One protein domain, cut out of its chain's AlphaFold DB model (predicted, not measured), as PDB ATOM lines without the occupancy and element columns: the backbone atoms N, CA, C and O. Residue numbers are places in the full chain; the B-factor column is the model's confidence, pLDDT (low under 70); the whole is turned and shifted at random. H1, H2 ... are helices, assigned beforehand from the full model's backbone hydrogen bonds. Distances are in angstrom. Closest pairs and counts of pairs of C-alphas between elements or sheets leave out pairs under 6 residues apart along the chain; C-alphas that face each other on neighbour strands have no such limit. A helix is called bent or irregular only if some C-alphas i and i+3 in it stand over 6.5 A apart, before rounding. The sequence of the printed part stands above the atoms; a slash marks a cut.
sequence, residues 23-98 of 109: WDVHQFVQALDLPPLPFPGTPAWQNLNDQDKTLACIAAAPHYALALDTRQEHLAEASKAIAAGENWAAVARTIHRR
ATOM      1  N   TRP A  23     184.846 197.832 153.733       97.56
ATOM      2  CA  TRP A  23     185.907 198.786 154.043       97.56
ATOM      3  C   TRP A  23     185.724 200.117 153.307       97.56
ATOM      4  O   TRP A  23     185.801 201.171 153.935       97.56
ATOM      5  N   ASP A  24     185.381 200.082 152.016       97.75
ATOM      6  CA  ASP A  24     185.157 201.306 151.233       97.75
ATOM      7  C   ASP A  24     183.954 202.106 151.761       97.75
ATOM      8  O   ASP A  24     184.003 203.333 151.854       97.75
ATOM      9  N   VAL A  25     182.880 201.416 152.171       97.94
ATOM     10  CA  VAL A  25     181.706 202.053 152.792       97.94
ATOM     11  C   VAL A  25     182.072 202.668 154.141       97.94
ATOM     12  O   VAL A  25     181.665 203.792 154.433       97.94
ATOM     13  N   HIS A  26     182.858 201.963 154.958       97.50
ATOM     14  CA  HIS A  26     183.337 202.477 156.236       97.50
ATOM     15  C   HIS A  26     184.200 203.732 156.049       97.50
ATOM     16  O   HIS A  26     183.957 204.732 156.719       97.50
ATOM     17  N   GLN A  27     185.153 203.720 155.111       98.25
ATOM     18  CA  GLN A  27     185.988 204.887 154.809       98.25
ATOM     19  C   GLN A  27     185.159 206.075 154.310       98.25
ATOM     20  O   GLN A  27     185.384 207.203 154.749       98.25
ATOM     21  N   PHE A  28     184.179 205.829 153.435       98.00
ATOM     22  CA  PHE A  28     183.266 206.867 152.963       98.00
ATOM     23  C   PHE A  28     182.488 207.502 154.122       98.00
ATOM     24  O   PHE A  28     182.483 208.721 154.253       98.00
ATOM     25  N   VAL A  29     181.870 206.689 154.984       97.44
ATOM     26  CA  VAL A  29     181.083 207.193 156.123       97.44
ATOM     27  C   VAL A  29     181.970 207.893 157.152       97.44
ATOM     28  O   VAL A  29     181.583 208.936 157.671       97.44
ATOM     29  N   GLN A  30     183.171 207.375 157.409       96.69
ATOM     30  CA  GLN A  30     184.139 208.007 158.306       96.69
ATOM     31  C   GLN A  30     184.551 209.400 157.811       96.69
ATOM     32  O   GLN A  30     184.683 210.318 158.616       96.69
ATOM     33  N   ALA A  31     184.711 209.583 156.497       97.88
ATOM     34  CA  ALA A  31     185.073 210.870 155.904       97.88
ATOM     35  C   ALA A  31     183.963 211.936 155.994       97.88
ATOM     36  O   ALA A  31     184.247 213.116 155.800       97.88
ATOM     37  N   LEU A  32     182.716 211.543 156.281       97.06
ATOM     38  CA  LEU A  32     181.603 212.479 156.468       97.06
ATOM     39  C   LEU A  32     181.619 213.175 157.838       97.06
ATOM     40  O   LEU A  32     180.836 214.103 158.021       97.06
ATOM     41  N   ASP A  33     182.467 212.725 158.773       96.50
ATOM     42  CA  ASP A  33     182.625 213.299 160.121       96.50
ATOM     43  C   ASP A  33     181.277 213.551 160.827       96.50
ATOM     44  O   ASP A  33     180.979 214.630 161.341       96.50
ATOM     45  N   LEU A  34     180.396 212.546 160.770       96.06
ATOM     46  CA  LEU A  34     179.046 212.660 161.311       96.06
ATOM     47  C   LEU A  34     179.083 212.748 162.843       96.06
ATOM     48  O   LEU A  34     179.859 212.031 163.484       96.06
ATOM     49  N   PRO A  35     178.205 213.562 163.458       94.81
ATOM     50  CA  PRO A  35     178.113 213.618 164.908       94.81
ATOM     51  C   PRO A  35     177.672 212.261 165.479       94.81
ATOM     52  O   PRO A  35     177.091 211.438 164.763       94.81
ATOM     53  N   PRO A  36     177.880 212.019 166.784       94.50
ATOM     54  CA  PRO A  36     177.311 210.856 167.453       94.50
ATOM     55  C   PRO A  36     175.786 210.852 167.309       94.50
ATOM     56  O   PRO A  36     175.092 211.704 167.865       94.50
ATOM     57  N   LEU A  37     175.264 209.887 166.554       96.50
ATOM     58  CA  LEU A  37     173.842 209.756 166.253       96.50
ATOM     59  C   LEU A  37     173.296 208.453 166.848       96.50
ATOM     60  O   LEU A  37     173.989 207.431 166.843       96.50
ATOM     61  N   PRO A  38     172.055 208.450 167.367       97.50
ATOM     62  CA  PRO A  38     171.425 207.229 167.844       97.50
ATOM     63  C   PRO A  38     171.197 206.262 166.679       97.50
ATOM     64  O   PRO A  38     170.886 206.671 165.560       97.50
ATOM     65  N   PHE A  39     171.302 204.964 166.958       97.69
ATOM     66  CA  PHE A  39     171.117 203.940 165.936       97.69
ATOM     67  C   PHE A  39     169.699 204.012 165.327       97.69
ATOM     68  O   PHE A  39     168.725 204.176 166.083       97.69
ATOM     69  N   PRO A  40     169.545 203.873 163.994       97.94
ATOM     70  CA  PRO A  40     168.246 203.928 163.330       97.94
ATOM     71  C   PRO A  40     167.219 202.960 163.919       97.94
ATOM     72  O   PRO A  40     167.522 201.810 164.228       97.94
ATOM     73  N   GLY A  41     165.981 203.429 164.072       96.44
ATOM     74  CA  GLY A  41     164.864 202.648 164.615       96.44
ATOM     75  C   GLY A  41     164.728 202.671 166.142       96.44
ATOM     76  O   GLY A  41     163.661 202.330 166.652       96.44
ATOM     77  N   THR A  42     165.745 203.129 166.880       98.19
ATOM     78  CA  THR A  42     165.642 203.318 168.339       98.19
ATOM     79  C   THR A  42     164.640 204.425 168.704       98.19
ATOM     80  O   THR A  42     164.441 205.348 167.911       98.19
ATOM     81  N   PRO A  43     164.036 204.417 169.911       98.38
ATOM     82  CA  PRO A  43     163.164 205.514 170.347       98.38
ATOM     83  C   PRO A  43     163.856 206.886 170.322       98.38
ATOM     84  O   PRO A  43     163.244 207.880 169.943       98.38
ATOM     85  N   ALA A  44     165.151 206.939 170.656       97.69
ATOM     86  CA  ALA A  44     165.949 208.159 170.561       97.69
ATOM     87  C   ALA A  44     166.028 208.682 169.116       97.69
ATOM     88  O   ALA A  44     165.843 209.872 168.892       97.69
ATOM     89  N   TRP A  45     166.220 207.793 168.135       98.19
ATOM     90  CA  TRP A  45     166.210 208.141 166.711       98.19
ATOM     91  C   TRP A  45     164.827 208.588 166.213       98.19
ATOM     92  O   TRP A  45     164.723 209.524 165.425       98.19
ATOM     93  N   GLN A  46     163.747 207.963 166.690       97.75
ATOM     94  CA  GLN A  46     162.378 208.316 166.284       97.75
ATOM     95  C   GLN A  46     162.004 209.757 166.663       97.75
ATOM     96  O   GLN A  46     161.258 210.400 165.920       97.75
ATOM     97  N   ASN A  47     162.567 210.262 167.764       97.81
ATOM     98  CA  ASN A  47     162.360 211.623 168.263       97.81
ATOM     99  C   ASN A  47     163.223 212.690 167.563       97.81
ATOM    100  O   ASN A  47     163.077 213.874 167.862       97.81
ATOM    101  N   LEU A  48     164.119 212.303 166.650       97.62
ATOM    102  CA  LEU A  48     164.914 213.244 165.860       97.62
ATOM    103  C   LEU A  48     164.098 213.874 164.719       97.62
ATOM    104  O   LEU A  48     163.098 213.311 164.258       97.62
ATOM    105  N   ASN A  49     164.569 215.022 164.224       97.88
ATOM    106  CA  ASN A  49     164.081 215.598 162.970       97.88
ATOM    107  C   ASN A  49     164.525 214.745 161.762       97.88
ATOM    108  O   ASN A  49     165.419 213.902 161.867       97.88
ATOM    109  N   ASP A  50     163.912 214.966 160.600       97.62
ATOM    110  CA  ASP A  50     164.148 214.134 159.411       97.62
ATOM    111  C   ASP A  50     165.584 214.225 158.867       97.62
ATOM    112  O   ASP A  50     166.111 213.244 158.328       97.62
ATOM    113  N   GLN A  51     166.248 215.372 159.042       97.31
ATOM    114  CA  GLN A  51     167.639 215.552 158.628       97.31
ATOM    115  C   GLN A  51     168.570 214.668 159.467       97.31
ATOM    116  O   GLN A  51     169.334 213.878 158.912       97.31
ATOM    117  N   ASP A  52     168.446 214.711 160.792       97.50
ATOM    118  CA  ASP A  52     169.269 213.905 161.698       97.50
ATOM    119  C   ASP A  52     168.938 212.411 161.588       97.50
ATOM    120  O   ASP A  52     169.831 211.563 161.663       97.50
ATOM    121  N   LYS A  53     167.671 212.065 161.313       98.19
ATOM    122  CA  LYS A  53     167.280 210.686 160.983       98.19
ATOM    123  C   LYS A  53     168.009 210.169 159.750       98.19
ATOM    124  O   LYS A  53     168.471 209.026 159.757       98.19
ATOM    125  N   THR A  54     168.119 211.003 158.718       97.88
ATOM    126  CA  THR A  54     168.825 210.669 157.475       97.88
ATOM    127  C   THR A  54     170.310 210.448 157.736       97.88
ATOM    128  O   THR A  54     170.858 209.430 157.312       97.88
ATOM    129  N   LEU A  55     170.950 211.344 158.493       97.94
ATOM    130  CA  LEU A  55     172.359 211.194 158.868       97.94
ATOM    131  C   LEU A  55     172.597 209.923 159.689       97.94
ATOM    132  O   LEU A  55     173.570 209.215 159.444       97.94
ATOM    133  N   ALA A  56     171.690 209.578 160.606       98.06
ATOM    134  CA  ALA A  56     171.811 208.361 161.403       98.06
ATOM    135  C   ALA A  56     171.721 207.092 160.538       98.06
ATOM    136  O   ALA A  56     172.441 206.123 160.778       98.06
ATOM    137  N   CYS A  57     170.877 207.098 159.500       98.00
ATOM    138  CA  CYS A  57     170.818 206.007 158.525       98.00
ATOM    139  C   CYS A  57     172.122 205.877 157.725       98.00
ATOM    140  O   CYS A  57     172.586 204.759 157.503       98.00
ATOM    141  N   ILE A  58     172.735 206.998 157.331       97.94
ATOM    142  CA  ILE A  58     174.041 207.004 156.654       97.94
ATOM    143  C   ILE A  58     175.129 206.470 157.593       97.94
ATOM    144  O   ILE A  58     175.882 205.578 157.205       97.94
ATOM    145  N   ALA A  59     175.163 206.943 158.842       97.69
ATOM    146  CA  ALA A  59     176.100 206.479 159.862       97.69
ATOM    147  C   ALA A  59     175.985 204.966 160.118       97.69
ATOM    148  O   ALA A  59     176.984 204.305 160.391       97.69
ATOM    149  N   ALA A  60     174.781 204.400 159.990       97.75
ATOM    150  CA  ALA A  60     174.536 202.976 160.193       97.75
ATOM    151  C   ALA A  60     174.829 202.092 158.965       97.75
ATOM    152  O   ALA A  60     174.923 200.867 159.103       97.75
ATOM    153  N   ALA A  61     174.991 202.672 157.771       97.56
ATOM    154  CA  ALA A  61     175.220 201.931 156.529       97.56
ATOM    155  C   ALA A  61     176.387 200.914 156.588       97.56
ATOM    156  O   ALA A  61     176.214 199.801 156.068       97.56
ATOM    157  N   PRO A  62     177.532 201.194 157.256       97.88
ATOM    158  CA  PRO A  62     178.636 200.240 157.352       97.88
ATOM    159  C   PRO A  62     178.247 198.923 158.034       97.88
ATOM    160  O   PRO A  62     178.801 197.885 157.694       97.88
ATOM    161  N   HIS A  63     177.272 198.908 158.950       96.88
ATOM    162  CA  HIS A  63     176.866 197.669 159.625       96.88
ATOM    163  C   HIS A  63     176.203 196.674 158.669       96.88
ATOM    164  O   HIS A  63     176.488 195.476 158.719       96.88
ATOM    165  N   TYR A  64     175.332 197.155 157.778       96.94
ATOM    166  CA  TYR A  64     174.702 196.284 156.786       96.94
ATOM    167  C   TYR A  64     175.691 195.878 155.690       96.94
ATOM    168  O   TYR A  64     175.690 194.721 155.271       96.94
ATOM    169  N   ALA A  65     176.578 196.790 155.278       97.50
ATOM    170  CA  ALA A  65     177.661 196.461 154.353       97.50
ATOM    171  C   ALA A  65     178.567 195.349 154.914       97.50
ATOM    172  O   ALA A  65     178.853 194.399 154.193       97.50
ATOM    173  N   LEU A  66     178.919 195.409 156.206       97.69
ATOM    174  CA  LEU A  66     179.682 194.356 156.891       97.69
ATOM    175  C   LEU A  66     178.953 193.012 156.848       97.69
ATOM    176  O   LEU A  66     179.536 191.998 156.483       97.69
ATOM    177  N   ALA A  67     177.658 193.004 157.177       97.38
ATOM    178  CA  ALA A  67     176.856 191.786 157.145       97.38
ATOM    179  C   ALA A  67     176.793 191.160 155.739       97.38
ATOM    180  O   ALA A  67     176.817 189.932 155.607       97.38
ATOM    181  N   LEU A  68     176.707 191.983 154.689       96.69
ATOM    182  CA  LEU A  68     176.723 191.516 153.303       96.69
ATOM    183  C   LEU A  68     178.091 190.964 152.897       96.69
ATOM    184  O   LEU A  68     178.135 189.878 152.320       96.69
ATOM    185  N   ASP A  69     179.171 191.671 153.217       96.94
ATOM    186  CA  ASP A  69     180.546 191.270 152.903       96.94
ATOM    187  C   ASP A  69     180.892 189.921 153.566       96.94
ATOM    188  O   ASP A  69     181.179 188.935 152.882       96.94
ATOM    189  N   THR A  70     180.668 189.793 154.882       96.94
ATOM    190  CA  THR A  70     180.847 188.524 155.611       96.94
ATOM    191  C   THR A  70     179.982 187.401 155.030       96.94
ATOM    192  O   THR A  70     180.436 186.269 154.853       96.94
ATOM    193  N   ARG A  71     178.721 187.682 154.675       96.44
ATOM    194  CA  ARG A  71     177.854 186.676 154.042       96.44
ATOM    195  C   ARG A  71     178.414 186.206 152.698       96.44
ATOM    196  O   ARG A  71     178.306 185.018 152.390       96.44
ATOM    197  N   GLN A  72     178.959 187.109 151.890       94.06
ATOM    198  CA  GLN A  72     179.555 186.768 150.598       94.06
ATOM    199  C   GLN A  72     180.799 185.900 150.772       94.06
ATOM    200  O   GLN A  72     180.939 184.915 150.045       94.06
ATOM    201  N   GLU A  73     181.634 186.198 151.767       95.75
ATOM    202  CA  GLU A  73     182.782 185.367 152.132       95.75
ATOM    203  C   GLU A  73     182.346 183.935 152.487       95.75
ATOM    204  O   GLU A  73     182.828 182.971 151.885       95.75
ATOM    205  N   HIS A  74     181.349 183.779 153.365       96.69
ATOM    206  CA  HIS A  74     180.818 182.458 153.723       96.69
ATOM    207  C   HIS A  74     180.207 181.708 152.531       96.69
ATOM    208  O   HIS A  74     180.385 180.496 152.404       96.69
ATOM    209  N   LEU A  75     179.487 182.401 151.644       95.81
ATOM    210  CA  LEU A  75     178.923 181.789 150.437       95.81
ATOM    211  C   LEU A  75     180.012 181.348 149.457       95.81
ATOM    212  O   LEU A  75     179.885 180.285 148.840       95.81
ATOM    213  N   ALA A  76     181.074 182.140 149.308       94.38
ATOM    214  CA  ALA A  76     182.217 181.781 148.482       94.38
ATOM    215  C   ALA A  76     182.919 180.540 149.044       94.38
ATOM    216  O   ALA A  76     183.222 179.617 148.287       94.38
ATOM    217  N   GLU A  77     183.113 180.477 150.361       96.44
ATOM    218  CA  GLU A  77     183.724 179.320 151.014       96.44
ATOM    219  C   GLU A  77     182.856 178.064 150.898       96.44
ATOM    220  O   GLU A  77     183.335 177.015 150.468       96.44
ATOM    221  N   ALA A  78     181.549 178.180 151.144       95.75
ATOM    222  CA  ALA A  78     180.610 177.080 150.937       95.75
ATOM    223  C   ALA A  78     180.614 176.590 149.478       95.75
ATOM    224  O   ALA A  78     180.580 175.386 149.224       95.75
ATOM    225  N   SER A  79     180.713 177.506 148.510       92.56
ATOM    226  CA  SER A  79     180.788 177.155 147.088       92.56
ATOM    227  C   SER A  79     182.062 176.378 146.755       92.56
ATOM    228  O   SER A  79     181.998 175.397 146.013       92.56
ATOM    229  N   LYS A  80     183.213 176.772 147.320       95.19
ATOM    230  CA  LYS A  80     184.480 176.038 147.165       95.19
ATOM    231  C   LYS A  80     184.407 174.659 147.816       95.19
ATOM    232  O   LYS A  80     184.813 173.684 147.191       95.19
ATOM    233  N   ALA A  81     183.847 174.566 149.022       96.31
ATOM    234  CA  ALA A  81     183.676 173.301 149.730       96.31
ATOM    235  C   ALA A  81     182.789 172.325 148.942       96.31
ATOM    236  O   ALA A  81     183.159 171.166 148.762       96.31
ATOM    237  N   ILE A  82     181.666 172.803 148.392       94.06
ATOM    238  CA  ILE A  82     180.815 172.010 147.495       94.06
ATOM    239  C   ILE A  82     181.622 171.576 146.274       94.06
ATOM    240  O   ILE A  82     181.672 170.386 145.981       94.06
ATOM    241  N   ALA A  83     182.292 172.507 145.588       92.88
ATOM    242  CA  ALA A  83     183.072 172.206 144.387       92.88
ATOM    243  C   ALA A  83     184.169 171.152 144.629       92.88
ATOM    244  O   ALA A  83     184.422 170.337 143.745       92.88
ATOM    245  N   ALA A  84     184.778 171.140 145.816       94.19
ATOM    246  CA  ALA A  84     185.800 170.173 146.213       94.19
ATOM    247  C   ALA A  84     185.234 168.839 146.739       94.19
ATOM    248  O   ALA A  84     185.961 167.849 146.772       94.19
ATOM    249  N   GLY A  85     183.965 168.798 147.156       94.44
ATOM    250  CA  GLY A  85     183.381 167.654 147.860       94.44
ATOM    251  C   GLY A  85     183.088 166.417 147.005       94.44
ATOM    252  O   GLY A  85     182.880 165.346 147.562       94.44
ATOM    253  N   GLU A  86     183.057 166.535 145.674       92.38
ATOM    254  CA  GLU A  86     182.720 165.429 144.768       92.38
ATOM    255  C   GLU A  86     183.296 165.667 143.362       92.38
ATOM    256  O   GLU A  86     183.515 166.807 142.938       92.38
ATOM    257  N   ASN A  87     183.494 164.602 142.576       89.44
ATOM    258  CA  ASN A  87     183.790 164.742 141.153       89.44
ATOM    259  C   ASN A  87     182.511 165.103 140.382       89.44
ATOM    260  O   ASN A  87     181.866 164.261 139.749       89.44
ATOM    261  N   TRP A  88     182.159 166.387 140.392       91.25
ATOM    262  CA  TRP A  88     180.944 166.895 139.749       91.25
ATOM    263  C   TRP A  88     180.859 166.583 138.251       91.25
ATOM    264  O   TRP A  88     179.765 166.381 137.726       91.25
ATOM    265  N   ALA A  89     181.997 166.458 137.557       89.81
ATOM    266  CA  ALA A  89     182.013 166.024 136.162       89.81
ATOM    267  C   ALA A  89     181.571 164.556 136.017       89.81
ATOM    268  O   ALA A  89     180.876 164.212 135.058       89.81
ATOM    269  N   ALA A  90     181.952 163.682 136.953       87.56
ATOM    270  CA  ALA A  90     181.471 162.303 137.003       87.56
ATOM    271  C   ALA A  90     179.978 162.233 137.342       87.56
ATOM    272  O   ALA A  90     179.234 161.564 136.622       87.56
ATOM    273  N   VAL A  91     179.523 162.987 138.347       87.19
ATOM    274  CA  VAL A  91     178.099 163.084 138.714       87.19
ATOM    275  C   VAL A  91     177.252 163.548 137.526       87.19
ATOM    276  O   VAL A  91     176.251 162.911 137.187       87.19
ATOM    277  N   ALA A  92     177.686 164.596 136.822       86.75
ATOM    278  CA  ALA A  92     177.001 165.101 135.636       86.75
ATOM    279  C   ALA A  92     176.894 164.040 134.525       86.75
ATOM    280  O   ALA A  92     175.832 163.894 133.914       86.75
ATOM    281  N   ARG A  93     177.955 163.248 134.290       86.81
ATOM    282  CA  ARG A  93     177.918 162.128 133.330       86.81
ATOM    283  C   ARG A  93     176.902 161.062 133.739       86.81
ATOM    284  O   ARG A  93     176.171 160.585 132.872       86.81
ATOM    285  N   THR A  94     176.829 160.705 135.021       84.38
ATOM    286  CA  THR A  94     175.866 159.714 135.537       84.38
ATOM    287  C   THR A  94     174.421 160.176 135.349       84.38
ATOM    288  O   THR A  94     173.599 159.411 134.838       84.38
ATOM    289  N   ILE A  95     174.123 161.440 135.679       84.25
ATOM    290  CA  ILE A  95     172.794 162.044 135.490       84.25
ATOM    291  C   ILE A  95     172.423 162.085 134.002       84.25
ATOM    292  O   ILE A  95     171.341 161.635 133.622       84.25
ATOM    293  N   HIS A  96     173.322 162.582 133.143       81.06
ATOM    294  CA  HIS A  96     173.055 162.714 131.707       81.06
ATOM    295  C   HIS A  96     172.803 161.362 131.035       81.06
ATOM    296  O   HIS A  96     171.898 161.228 130.212       81.06
ATOM    297  N   ARG A  97     173.562 160.332 131.429       79.06
ATOM    298  CA  ARG A  97     173.397 158.965 130.919       79.06
ATOM    299  C   ARG A  97     172.141 158.264 131.452       79.06
ATOM    300  O   ARG A  97     171.910 157.125 131.068       79.06
ATOM    301  N   ARG A  98     171.337 158.910 132.316       67.25
ATOM    302  CA  ARG A  98     170.160 158.326 133.000       67.25
ATOM    303  C   ARG A  98     170.470 157.006 133.720       67.25
ATOM    304  O   ARG A  98     169.569 156.230 134.017       67.25
TER     305      ARG A  98
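AT A GLANCE: This is residues 23 to 98 of the 109 residues of the protein "DUF2742 domain-containing protein" of Mycolicibacterium sp (UniProt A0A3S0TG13). One long helix, H3, makes the length of this model: near one end it bends, and there H1, H2 and the link between them gather round it as a small head of residues 23 to 69, while residues 70 to 98 stick out from that head as a long free arm with the short helix H4 at its far end. In the head, H1 runs opposite ways to H3b and touches its first turn, and the four-residue H2 packs on H3a. The printed part has 76 residues with four named helices, in the order H1, H2, H3, H4, and no named strand; its class is all helix. It is extended, with a radius of gyration of the C-alphas of 21.9 A and spans of 66 by 24 by 15 A.

HOW THE PARTS SIT: Begin with H1, residues 23 to 31, and go on to H2, residues 43 to 46; these two are apart. Next comes H3, residues 50 to 85, which by its hydrogen bonds was assigned as one helix but is bent: C-alphas 59 and 62 are 7.2 A apart. Its arms are H3a, residues 50 to 59, and H3b, residues 62 to 85, at a tilt of 36 degrees, only just steep. H1 touches H3b at residues 62 to 65 alone, with a shallow tilt of 8 degrees, opposite ways; their closest C-alphas, of His 26 and Pro 62, are 5.3 A apart. H1 and H3a are close but not clearly touching, with the closest C-alphas, of Val 29 and Ala 59, 6.3 A apart. H2 and H3a only just touch, with 3 pairs of C-alphas within 8 A; the closest, of Trp 45 and Lys 53, are 6.4 A apart. H4, residues 88 to 96, touches no helix; it and H3b meet only through their link. In H1, H3a, H3b and H4 every O i to N i+4 pair is within hydrogen-bond range; H2 is too short for such a pair.

IN THESE COORDINATES: Find C-alpha 23 at (185.907, 198.786, 154.043); from there H1 runs 12.3 A to C-alpha 31. H2 measures 5.0 A. H3a runs 14.2 A from C-alpha 50, and H3b runs 34.3 A from C-alpha 62 at (178.636, 200.240, 157.352) to C-alpha 85. H4 runs 12.0 A and ends at C-alpha 96, at (173.055, 162.714, 131.707).

THE WHOLE: Look at Asn 49 and Arg 97 for the two C-alphas farthest apart, 65.7 A. The link from H1 to H2, 11 residues, is long; those from H2 to H3 and from H3 to H4 are tight. The printed part has no cut. Its mean pLDDT is 94.8, and residue 98 is under 70.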